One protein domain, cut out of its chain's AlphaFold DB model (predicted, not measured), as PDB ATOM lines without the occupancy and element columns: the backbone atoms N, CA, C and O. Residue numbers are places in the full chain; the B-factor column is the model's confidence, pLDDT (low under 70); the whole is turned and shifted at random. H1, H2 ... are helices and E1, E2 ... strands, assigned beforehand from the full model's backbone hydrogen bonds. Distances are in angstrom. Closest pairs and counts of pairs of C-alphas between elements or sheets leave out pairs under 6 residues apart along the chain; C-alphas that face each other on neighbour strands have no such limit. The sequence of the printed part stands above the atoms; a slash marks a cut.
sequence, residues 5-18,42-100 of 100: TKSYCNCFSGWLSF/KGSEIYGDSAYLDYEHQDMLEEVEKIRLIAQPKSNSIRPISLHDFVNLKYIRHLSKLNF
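What this domain is: This is residues 5 to 18 and 42 to 100 of the 100 residues of an uncharacterized protein of Parachlamydia acanthamoebae (strain UV7) (UniProt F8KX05). A small sheet of three short strands forms the middle of this model, with one helix on each of its faces: H2 crosses one face over E2 and E3, and H1 packs on the other face beside the edge strand E3. The tail, residues 94 to 100, sticks out beyond the sheet, and the long link of residues 72 to 82 makes a wide loop between E3 and H2. The printed part has 73 residues, with two named helices and three named strands in the order E1, E2, H1, E3, H2 along the chain; the sheet runs E1, E2, E3 and is mixed. The class is mixed, helices and strands. The whole is compact, with a radius of gyration of the C-alphas of 12.7 A and a rounded outline spanning 31 by 28 by 23 A.

How they stand to each other: The sheet begins with E1, residues 5 to 7, which is an edge strand and the antiparallel neighbour of E2, residues 44 to 48, at 164 degrees between their directions. C-alphas 7 and 44 face each other at 4.2 A, and N 45 and O 6 are within hydrogen-bond range at 2.8 A. E2, the inner strand, is the parallel neighbour of the other edge strand, E3, residues 68 to 71, at 14 degrees. Here N 70 and O 46 are 2.7 A apart and N 46 and O 68 are 2.8 A apart. Between these two parallel strands comes H1, residues 55 to 65; E2, H1 and E3 form a strand-helix-strand unit, two parallel neighbour strands with a helix between them, and its crossover is right-handed. H1 is on the sheet at a height of 6.1 A, beside the strands and over none of them. The closest C-alphas of H1 and E3 are those of Glu 62 and Arg 68, 5.6 A apart. H2, residues 83 to 98, is on the opposite face at a height of 9.6 A, so that three layers result, helices on both faces of a sheet. H2 lies over E2 and, only just, over E3, on which 3 of its C-alphas fall. It runs across the strands, at 63 degrees to E2 on the local plane. The closest C-alphas of H2 and E2 are those of Leu 89 and Tyr 47, 6.4 A apart. H1 and H2 are apart, as are E1 and E3. In both H1 and H2 every O i to N i+4 pair is within hydrogen-bond range.

Where its parts are: E1 begins at C-alpha 5, at (-18.069, 22.874, 33.881), and covers 6.2 A from first to last C-alpha. E2 follows after the cut and covers 13.0 A, from Ser 44 to Gly 48. H1, from Tyr 55 at (-14.195, 39.522, 26.123) to Glu 65, is 14.8 A long. E3, from Arg 68 to Ala 71, covers 9.6 A. H2 is the longest helix, with 23.0 A from Leu 83 to Leu 98, where C-alpha 98 is at (-31.471, 15.026, 24.848).

The domain as a whole: The two C-alphas farthest apart are those of Cys 11 and Asn 76, 37.2 A apart. Residues 19 to 41 are not printed, and C-alphas 18 and 42 are 19.1 A apart across this cut, which the link from E1 to E2 spans. Of the links that are printed whole, H1 to E3 is tight, E2 to H1 is short and E3 to H2, with 11 residues, is long. Residues 94 to 100, of which 94 to 98 belong to H2, stand free. The mean pLDDT of the printed part is 70.4, and it is under 70 at residues 5 to 18 and 96 to 100.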
ATOM      1  N   THR A   5     -19.371  22.638  33.279       51.84
ATOM      2  CA  THR A   5     -18.069  22.874  33.881       51.84
ATOM      3  C   THR A   5     -17.233  21.606  33.778       51.84
ATOM      4  O   THR A   5     -17.633  20.570  34.307       51.84
ATOM      5  N   LYS A   6     -16.090  21.654  33.090       48.03
ATOM      6  CA  LYS A   6     -15.067  20.602  33.194       48.03
ATOM      7  C   LYS A   6     -14.011  21.094  34.173       48.03
ATOM      8  O   LYS A   6     -13.286  22.030  33.859       48.03
ATOM      9  N   SER A   7     -13.930  20.494  35.357       42.25
ATOM     10  CA  SER A   7     -12.794  20.713  36.249       42.25
ATOM     11  C   SER A   7     -11.780  19.587  36.077       42.25
ATOM     12  O   SER A   7     -12.149  18.415  36.140       42.25
ATOM     13  N   TYR A   8     -10.511  19.945  35.870       40.19
ATOM     14  CA  TYR A   8      -9.390  18.998  35.797       40.19
ATOM     15  C   TYR A   8      -8.789  18.649  37.175       40.19
ATOM     16  O   TYR A   8      -7.839  17.871  37.248       40.19
ATOM     17  N   CYS A   9      -9.351  19.157  38.280       30.77
ATOM     18  CA  CYS A   9      -9.013  18.691  39.627       30.77
ATOM     19  C   CYS A   9      -9.947  17.539  40.034       30.77
ATOM     20  O   CYS A   9     -11.166  17.699  40.074       30.77
ATOM     21  N   ASN A  10      -9.359  16.381  40.344       34.38
ATOM     22  CA  ASN A  10     -10.017  15.167  40.840       34.38
ATOM     23  C   ASN A  10     -11.011  15.454  41.984       34.38
ATOM     24  O   ASN A  10     -10.560  15.502  43.121       34.38
ATOM     25  N   CYS A  11     -12.314  15.642  41.697       32.31
ATOM     26  CA  CYS A  11     -13.444  15.285  42.587       32.31
ATOM     27  C   CYS A  11     -14.848  15.745  42.132       32.31
ATOM     28  O   CYS A  11     -15.811  15.351  42.782       32.31
ATOM     29  N   PHE A  12     -15.034  16.535  41.065       29.12
ATOM     30  CA  PHE A  12     -16.386  17.033  40.741       29.12
ATOM     31  C   PHE A  12     -16.690  17.047  39.235       29.12
ATOM     32  O   PHE A  12     -16.603  18.073  38.568       29.12
ATOM     33  N   SER A  13     -17.117  15.905  38.685       34.84
ATOM     34  CA  SER A  13     -17.905  15.872  37.442       34.84
ATOM     35  C   SER A  13     -19.388  16.055  37.782       34.84
ATOM     36  O   SER A  13     -20.212  15.174  37.537       34.84
ATOM     37  N   GLY A  14     -19.709  17.161  38.452       37.31
ATOM     38  CA  GLY A  14     -21.072  17.515  38.833       37.31
ATOM     39  C   GLY A  14     -21.756  18.324  37.737       37.31
ATOM     40  O   GLY A  14     -21.169  19.241  37.164       37.31
ATOM     41  N   TRP A  15     -23.011  17.992  37.454       35.91
ATOM     42  CA  TRP A  15     -23.895  18.829  36.653       35.91
ATOM     43  C   TRP A  15     -24.345  20.002  37.526       35.91
ATOM     44  O   TRP A  15     -25.155  19.807  38.427       35.91
ATOM     45  N   LEU A  16     -23.827  21.208  37.292       38.28
ATOM     46  CA  LEU A  16     -24.492  22.405  37.804       38.28
ATOM     47  C   LEU A  16     -25.586  22.794  36.806       38.28
ATOM     48  O   LEU A  16     -25.332  23.476  35.815       38.28
ATOM     49  N   SER A  17     -26.805  22.321  37.057       34.41
ATOM     50  CA  SER A  17     -27.993  22.951  36.484       34.41
ATOM     51  C   SER A  17     -28.166  24.291  37.187       34.41
ATOM     52  O   SER A  17     -28.355  24.338  38.397       34.41
ATOM     53  N   PHE A  18     -28.005  25.376  36.435       41.28
ATOM     54  CA  PHE A  18     -28.143  26.727  36.952       41.28
ATOM     55  C   PHE A  18     -29.531  27.252  36.575       41.28
ATOM     56  O   PHE A  18     -29.783  27.566  35.408       41.28
ATOM     57  N   LYS A  42     -10.154  26.148  40.700       73.19
ATOM     58  CA  LYS A  42      -9.204  26.776  39.768       73.19
ATOM     59  C   LYS A  42      -8.883  25.828  38.605       73.19
ATOM     60  O   LYS A  42      -8.691  24.634  38.822       73.19
ATOM     61  N   GLY A  43      -8.808  26.359  37.385       75.38
ATOM     62  CA  GLY A  43      -8.590  25.573  36.165       75.38
ATOM     63  C   GLY A  43      -9.851  24.907  35.610       75.38
ATOM     64  O   GLY A  43      -9.751  24.010  34.777       75.38
ATOM     65  N   SER A  44     -11.035  25.307  36.080       77.62
ATOM     66  CA  SER A  44     -12.293  24.854  35.488       77.62
ATOM     67  C   SER A  44     -12.556  25.534  34.146       77.62
ATOM     68  O   SER A  44     -12.216  26.698  33.939       77.62
ATOM     69  N   GLU A  45     -13.205  24.808  33.245       82.31
ATOM     70  CA  GLU A  45     -13.656  25.308  31.949       82.31
ATOM     71  C   GLU A  45     -15.174  25.434  31.953       82.31
ATOM     72  O   GLU A  45     -15.858  24.447  32.222       82.31
ATOM     73  N   ILE A  46     -15.703  26.613  31.637       81.88
ATOM     74  CA  ILE A  46     -17.140  26.864  31.510       81.88
ATOM     75  C   ILE A  46     -17.496  26.882  30.029       81.88
ATOM     76  O   ILE A  46     -16.985  27.714  29.289       81.88
ATOM     77  N   TYR A  47     -18.415  26.020  29.606       81.88
ATOM     78  CA  TYR A  47     -18.947  26.023  28.244       81.88
ATOM     79  C   TYR A  47     -20.286  26.757  28.205       81.88
ATOM     80  O   TYR A  47     -21.186  26.416  28.975       81.88
ATOM     81  N   GLY A  48     -20.417  27.740  27.312       80.31
ATOM     82  CA  GLY A  48     -21.607  28.585  27.207       80.31
ATOM     83  C   GLY A  48     -21.991  28.969  25.778       80.31
ATOM     84  O   GLY A  48     -21.281  28.710  24.804       80.31
ATOM     85  N   ASP A  49     -23.147  29.613  25.661       80.12
ATOM     86  CA  ASP A  49     -23.677  30.098  24.387       80.12
ATOM     87  C   ASP A  49     -23.054  31.431  23.964       80.12
ATOM     88  O   ASP A  49     -22.455  32.148  24.765       80.12
ATOM     89  N   SER A  50     -23.229  31.795  22.692       75.94
ATOM     90  CA  SER A  50     -22.684  33.037  22.124       75.94
ATOM     91  C   SER A  50     -23.230  34.318  22.771       75.94
ATOM     92  O   SER A  50     -22.630  35.380  22.612       75.94
ATOM     93  N   ALA A  51     -24.346  34.237  23.501       75.12
ATOM     94  CA  ALA A  51     -24.891  35.339  24.296       75.12
ATOM     95  C   ALA A  51     -24.018  35.691  25.517       75.12
ATOM     96  O   ALA A  51     -24.055  36.826  25.980       75.12
ATOM     97  N   TYR A  52     -23.203  34.745  25.999       75.62
ATOM     98  CA  TYR A  52     -22.291  34.925  27.138       75.62
ATOM     99  C   TYR A  52     -20.870  35.299  26.716       75.62
ATOM    100  O   TYR A  52     -19.998  35.460  27.567       75.62
ATOM    101  N   LEU A  53     -20.616  35.396  25.408       79.12
ATOM    102  CA  LEU A  53     -19.316  35.786  24.887       79.12
ATOM    103  C   LEU A  53     -19.133  37.298  25.072       79.12
ATOM    104  O   LEU A  53     -19.588  38.093  24.249       79.12
ATOM    105  N   ASP A  54     -18.456  37.659  26.154       82.56
ATOM    106  CA  ASP A  54     -17.978  39.004  26.459       82.56
ATOM    107  C   ASP A  54     -16.481  38.906  26.779       82.56
ATOM    108  O   ASP A  54     -16.087  38.137  27.658       82.56
ATOM    109  N   TYR A  55     -15.651  39.624  26.019       81.38
ATOM    110  CA  TYR A  55     -14.195  39.522  26.123       81.38
ATOM    111  C   TYR A  55     -13.666  40.097  27.436       81.38
ATOM    112  O   TYR A  55     -12.784  39.487  28.028       81.38
ATOM    113  N   GLU A  56     -14.239  41.197  27.931       82.31
ATOM    114  CA  GLU A  56     -13.823  41.770  29.218       82.31
ATOM    115  C   GLU A  56     -14.127  40.790  30.350       82.31
ATOM    116  O   GLU A  56     -13.313  40.561  31.240       82.31
ATOM    117  N   HIS A  57     -15.287  40.137  30.273       79.50
ATOM    118  CA  HIS A  57     -15.685  39.141  31.262       79.50
ATOM    119  C   HIS A  57     -14.865  37.849  31.168       79.50
ATOM    120  O   HIS A  57     -14.561  37.230  32.184       79.50
ATOM    121  N   GLN A  58     -14.492  37.431  29.956       82.12
ATOM    122  CA  GLN A  58     -13.616  36.280  29.737       82.12
ATOM    123  C   GLN A  58     -12.233  36.515  30.352       82.12
ATOM    124  O   GLN A  58     -11.753  35.650  31.086       82.12
ATOM    125  N   ASP A  59     -11.645  37.686  30.104       83.56
ATOM    126  CA  ASP A  59     -10.333  38.061  30.633       83.56
ATOM    127  C   ASP A  59     -10.388  38.169  32.173       83.56
ATOM    128  O   ASP A  59      -9.548  37.592  32.863       83.56
ATOM    129  N   MET A  60     -11.444  38.768  32.744       84.44
ATOM    130  CA  MET A  60     -11.649  38.803  34.202       84.44
ATOM    131  C   MET A  60     -11.728  37.407  34.838       84.44
ATOM    132  O   MET A  60     -11.140  37.178  35.897       84.44
ATOM    133  N   LEU A  61     -12.445  36.463  34.223       80.19
ATOM    134  CA  LEU A  61     -12.559  35.091  34.735       80.19
ATOM    135  C   LEU A  61     -11.220  34.341  34.676       80.19
ATOM    136  O   LEU A  61     -10.893  33.577  35.590       80.19
ATOM    137  N   GLU A  62     -10.440  34.564  33.620       82.75
ATOM    138  CA  GLU A  62      -9.139  33.926  33.444       82.75
ATOM    139  C   GLU A  62      -8.092  34.498  34.413       82.75
ATOM    140  O   GLU A  62      -7.338  33.735  35.023       82.75
ATOM    141  N   GLU A  63      -8.093  35.815  34.634       81.44
ATOM    142  CA  GLU A  63      -7.146  36.494  35.522       81.44
ATOM    143  C   GLU A  63      -7.476  36.312  37.011       81.44
ATOM    144  O   GLU A  63      -6.588  35.994  37.810       81.44
ATOM    145  N   VAL A  64      -8.744  36.487  37.399       79.44
ATOM    146  CA  VAL A  64      -9.167  36.498  38.809       79.44
ATOM    147  C   VAL A  64      -9.458  35.086  39.310       79.44
ATOM    148  O   VAL A  64      -8.905  34.645  40.322       79.44
ATOM    149  N   GLU A  65     -10.317  34.353  38.601       74.56
ATOM    150  CA  GLU A  65     -10.816  33.047  39.050       74.56
ATOM    151  C   GLU A  65      -9.968  31.878  38.515       74.56
ATOM    152  O   GLU A  65     -10.068  30.752  39.016       74.56
ATOM    153  N   LYS A  66      -9.072  32.135  37.548       80.56
ATOM    154  CA  LYS A  66      -8.339  31.109  36.782       80.56
ATOM    155  C   LYS A  66      -9.287  30.108  36.128       80.56
ATOM    156  O   LYS A  66      -9.036  28.899  36.142       80.56
ATOM    157  N   ILE A  67     -10.396  30.610  35.598       82.88
ATOM    158  CA  ILE A  67     -11.441  29.831  34.941       82.88
ATOM    159  C   ILE A  67     -11.485  30.228  33.473       82.88
ATOM    160  O   ILE A  67     -11.526  31.405  33.137       82.88
ATOM    161  N   ARG A  68     -11.516  29.232  32.586       82.62
ATOM    162  CA  ARG A  68     -11.592  29.472  31.143       82.62
ATOM    163  C   ARG A  68     -13.043  29.438  30.694       82.62
ATOM    164  O   ARG A  68     -13.684  28.389  30.737       82.62
ATOM    165  N   LEU A  69     -13.564  30.574  30.240       82.88
ATOM    166  CA  LEU A  69     -14.871  30.637  29.590       82.88
ATOM    167  C   LEU A  69     -14.723  30.300  28.103       82.88
ATOM    168  O   LEU A  69     -14.022  30.989  27.369       82.88
ATOM    169  N   ILE A  70     -15.399  29.250  27.654       84.06
ATOM    170  CA  ILE A  70     -15.444  28.791  26.268       84.06
ATOM    171  C   ILE A  70     -16.875  28.987  25.774       84.06
ATOM    172  O   ILE A  70     -17.764  28.166  26.008       84.06
ATOM    173  N   ALA A  71     -17.105  30.101  25.087       82.75
ATOM    174  CA  ALA A  71     -18.389  30.398  24.472       82.75
ATOM    175  C   ALA A  71     -18.327  30.238  22.952       82.75
ATOM    176  O   ALA A  71     -17.263  30.338  22.335       82.75
ATOM    177  N   GLN A  72     -19.483  29.982  22.337       81.31
ATOM    178  CA  GLN A  72     -19.558  29.880  20.886       81.31
ATOM    179  C   GLN A  72     -19.193  31.229  20.240       81.31
ATOM    180  O   GLN A  72     -19.874  32.226  20.507       81.31
ATOM    181  N   PRO A  73     -18.178  31.282  19.360       79.38
ATOM    182  CA  PRO A  73     -17.880  32.494  18.615       79.38
ATOM    183  C   PRO A  73     -19.075  32.890  17.742       79.38
ATOM    184  O   PRO A  73     -19.663  32.056  17.047       79.38
ATOM    185  N   LYS A  74     -19.438  34.178  17.765       77.12
ATOM    186  CA  LYS A  74     -20.309  34.756  16.731       77.12
ATOM    187  C   LYS A  74     -19.544  34.781  15.405       77.12
ATOM    188  O   LYS A  74     -18.319  34.796  15.401       77.12
ATOM    189  N   SER A  75     -20.251  34.849  14.280       70.31
ATOM    190  CA  SER A  75     -19.661  34.891  12.928       70.31
ATOM    191  C   SER A  75     -18.596  35.985  12.744       70.31
ATOM    192  O   SER A  75     -17.717  35.836  11.904       70.31
ATOM    193  N   ASN A  76     -18.653  37.045  13.556       70.50
ATOM    194  CA  ASN A  76     -17.729  38.181  13.544       70.50
ATOM    195  C   ASN A  76     -16.716  38.159  14.709       70.50
ATOM    196  O   ASN A  76     -16.196  39.206  15.092       70.50
ATOM    197  N   SER A  77     -16.484  37.013  15.355       72.69
ATOM    198  CA  SER A  77     -15.576  36.936  16.502       72.69
ATOM    199  C   SER A  77     -14.118  37.120  16.090       72.69
ATOM    200  O   SER A  77     -13.662  36.507  15.127       72.69
ATOM    201  N   ILE A  78     -13.369  37.875  16.889       73.88
ATOM    202  CA  ILE A  78     -11.950  38.173  16.648       73.88
ATOM    203  C   ILE A  78     -11.052  37.008  17.100       73.88
ATOM    204  O   ILE A  78      -9.995  36.767  16.523       73.88
ATOM    205  N   ARG A  79     -11.474  36.262  18.131       77.19
ATOM    206  CA  ARG A  79     -10.689  35.171  18.726       77.19
ATOM    207  C   ARG A  79     -11.128  33.810  18.164       77.19
ATOM    208  O   ARG A  79     -12.292  33.446  18.348       77.19
ATOM    209  N   PRO A  80     -10.235  33.047  17.505       74.69
ATOM    210  CA  PRO A  80     -10.556  31.705  17.038       74.69
ATOM    211  C   PRO A  80     -10.685  30.736  18.219       74.69
ATOM    212  O   PRO A  80      -9.913  30.788  19.175       74.69
ATOM    213  N   ILE A  81     -11.654  29.827  18.131       82.56
ATOM    214  CA  ILE A  81     -11.816  28.716  19.072       82.56
ATOM    215  C   ILE A  81     -10.997  27.508  18.598       82.56
ATOM    216  O   ILE A  81     -10.873  27.272  17.393       82.56
ATOM    217  N   SER A  82     -10.448  26.722  19.527       85.38
ATOM    218  CA  SER A  82      -9.749  25.486  19.166       85.38
ATOM    219  C   SER A  82     -10.732  24.423  18.649       85.38
ATOM    220  O   SER A  82     -11.908  24.402  19.021       85.38
ATOM    221  N   LEU A  83     -10.257  23.498  17.803       84.44
ATOM    222  CA  LEU A  83     -11.090  22.395  17.296       84.44
ATOM    223  C   LEU A  83     -11.630  21.508  18.425       84.44
ATOM    224  O   LEU A  83     -12.783  21.083  18.377       84.44
ATOM    225  N   HIS A  84     -10.812  21.248  19.447       83.75
ATOM    226  CA  HIS A  84     -11.206  20.441  20.600       83.75
ATOM    227  C   HIS A  84     -12.357  21.097  21.375       83.75
ATOM    228  O   HIS A  84     -13.358  20.448  21.691       83.75
ATOM    229  N   ASP A  85     -12.254  22.404  21.603       84.94
ATOM    230  CA  ASP A  85     -13.266  23.175  22.322       84.94
ATOM    231  C   ASP A  85     -14.558  23.279  21.510       84.94
ATOM    232  O   ASP A  85     -15.649  23.125  22.056       84.94
ATOM    233  N   PHE A  86     -14.448  23.433  20.187       84.06
ATOM    234  CA  PHE A  86     -15.596  23.437  19.284       84.06
ATOM    235  C   PHE A  86     -16.366  22.107  19.301       84.06
ATOM    236  O   PHE A  86     -17.599  22.100  19.389       84.06
ATOM    237  N   VAL A  87     -15.660  20.971  19.253       85.56
ATOM    238  CA  VAL A  87     -16.280  19.637  19.327       85.56
ATOM    239  C   VAL A  87     -16.961  19.432  20.681       85.56
ATOM    240  O   VAL A  87     -18.114  18.994  20.720       85.56
ATOM    241  N   ASN A  88     -16.301  19.810  21.779       85.06
ATOM    242  CA  ASN A  88     -16.882  19.738  23.120       85.06
ATOM    243  C   ASN A  88     -18.145  20.592  23.235       85.06
ATOM    244  O   ASN A  88     -19.166  20.115  23.729       85.06
ATOM    245  N   LEU A  89     -18.114  21.825  22.731       83.00
ATOM    246  CA  LEU A  89     -19.250  22.739  22.781       83.00
ATOM    247  C   LEU A  89     -20.440  22.195  21.974       83.00
ATOM    248  O   LEU A  89     -21.581  22.226  22.441       83.00
ATOM    249  N   LYS A  90     -20.182  21.588  20.808       84.44
ATOM    250  CA  LYS A  90     -21.206  20.898  20.007       84.44
ATOM    251  C   LYS A  90     -21.789  19.682  20.735       84.44
ATOM    252  O   LYS A  90     -23.006  19.496  20.724       84.44
ATOM    253  N   TYR A  91     -20.947  18.881  21.387       83.56
ATOM    254  CA  TYR A  91     -21.368  17.719  22.174       83.56
ATOM    255  C   TYR A  91     -22.230  18.122  23.377       83.56
ATOM    256  O   TYR A  91     -23.284  17.533  23.612       83.56
ATOM    257  N   ILE A  92     -21.834  19.169  24.103       80.19
ATOM    258  CA  ILE A  92     -22.575  19.700  25.253       80.19
ATOM    259  C   ILE A  92     -23.951  20.213  24.825       80.19
ATOM    260  O   ILE A  92     -24.942  19.849  25.454       80.19
ATOM    261  N   ARG A  93     -24.030  20.967  23.720       75.88
ATOM    262  CA  ARG A  93     -25.309  21.438  23.155       75.88
ATOM    263  C   ARG A  93     -26.204  20.302  22.672       75.88
ATOM    264  O   ARG A  93     -27.426  20.404  22.738       75.88
ATOM    265  N   HIS A  94     -25.619  19.238  22.127       77.81
ATOM    266  CA  HIS A  94     -26.394  18.071  21.723       77.81
ATOM    267  C   HIS A  94     -26.961  17.346  22.947       77.81
ATOM    268  O   HIS A  94     -28.155  17.070  22.997       77.81
ATOM    269  N   LEU A  95     -26.139  17.133  23.975       71.62
ATOM    270  CA  LEU A  95     -26.574  16.509  25.221       71.62
ATOM    271  C   LEU A  95     -27.628  17.323  25.969       71.62
ATOM    272  O   LEU A  95     -28.555  16.735  26.514       71.62
ATOM    273  N   SER A  96     -27.534  18.654  25.984       64.69
ATOM    274  CA  SER A  96     -28.562  19.486  26.620       64.69
ATOM    275  C   SER A  96     -29.931  19.355  25.953       64.69
ATOM    276  O   SER A  96     -30.936  19.567  26.612       64.69
ATOM    277  N   LYS A  97     -29.981  18.998  24.661       66.94
ATOM    278  CA  LYS A  97     -31.239  18.761  23.934       66.94
ATOM    279  C   LYS A  97     -31.834  17.372  24.166       66.94
ATOM    280  O   LYS A  97     -32.999  17.182  23.867       66.94
ATOM    281  N   LEU A  98     -31.030  16.407  24.614       60.44
ATOM    282  CA  LEU A  98     -31.471  15.026  24.848       60.44
ATOM    283  C   LEU A  98     -31.977  14.789  26.276       60.44
ATOM    284  O   LEU A  98     -32.605  13.771  26.529       60.44
ATOM    285  N   ASN A  99     -31.668  15.696  27.205       52.12
ATOM    286  CA  ASN A  99     -32.049  15.594  28.616       52.12
ATOM    287  C   ASN A  99     -33.266  16.474  28.965       52.12
ATOM    288  O   ASN A  99     -33.431  16.830  30.130       52.12
ATOM    289  N   PHE A 100     -34.068  16.862  27.969       44.91
ATOM    290  CA  PHE A 100     -35.273  17.677  28.128       44.91
ATOM    291  C   PHE A 100     -36.439  17.057  27.362       44.91
ATOM    292  O   PHE A 100     -36.175  16.506  26.268       44.91
TER     293      PHE A 100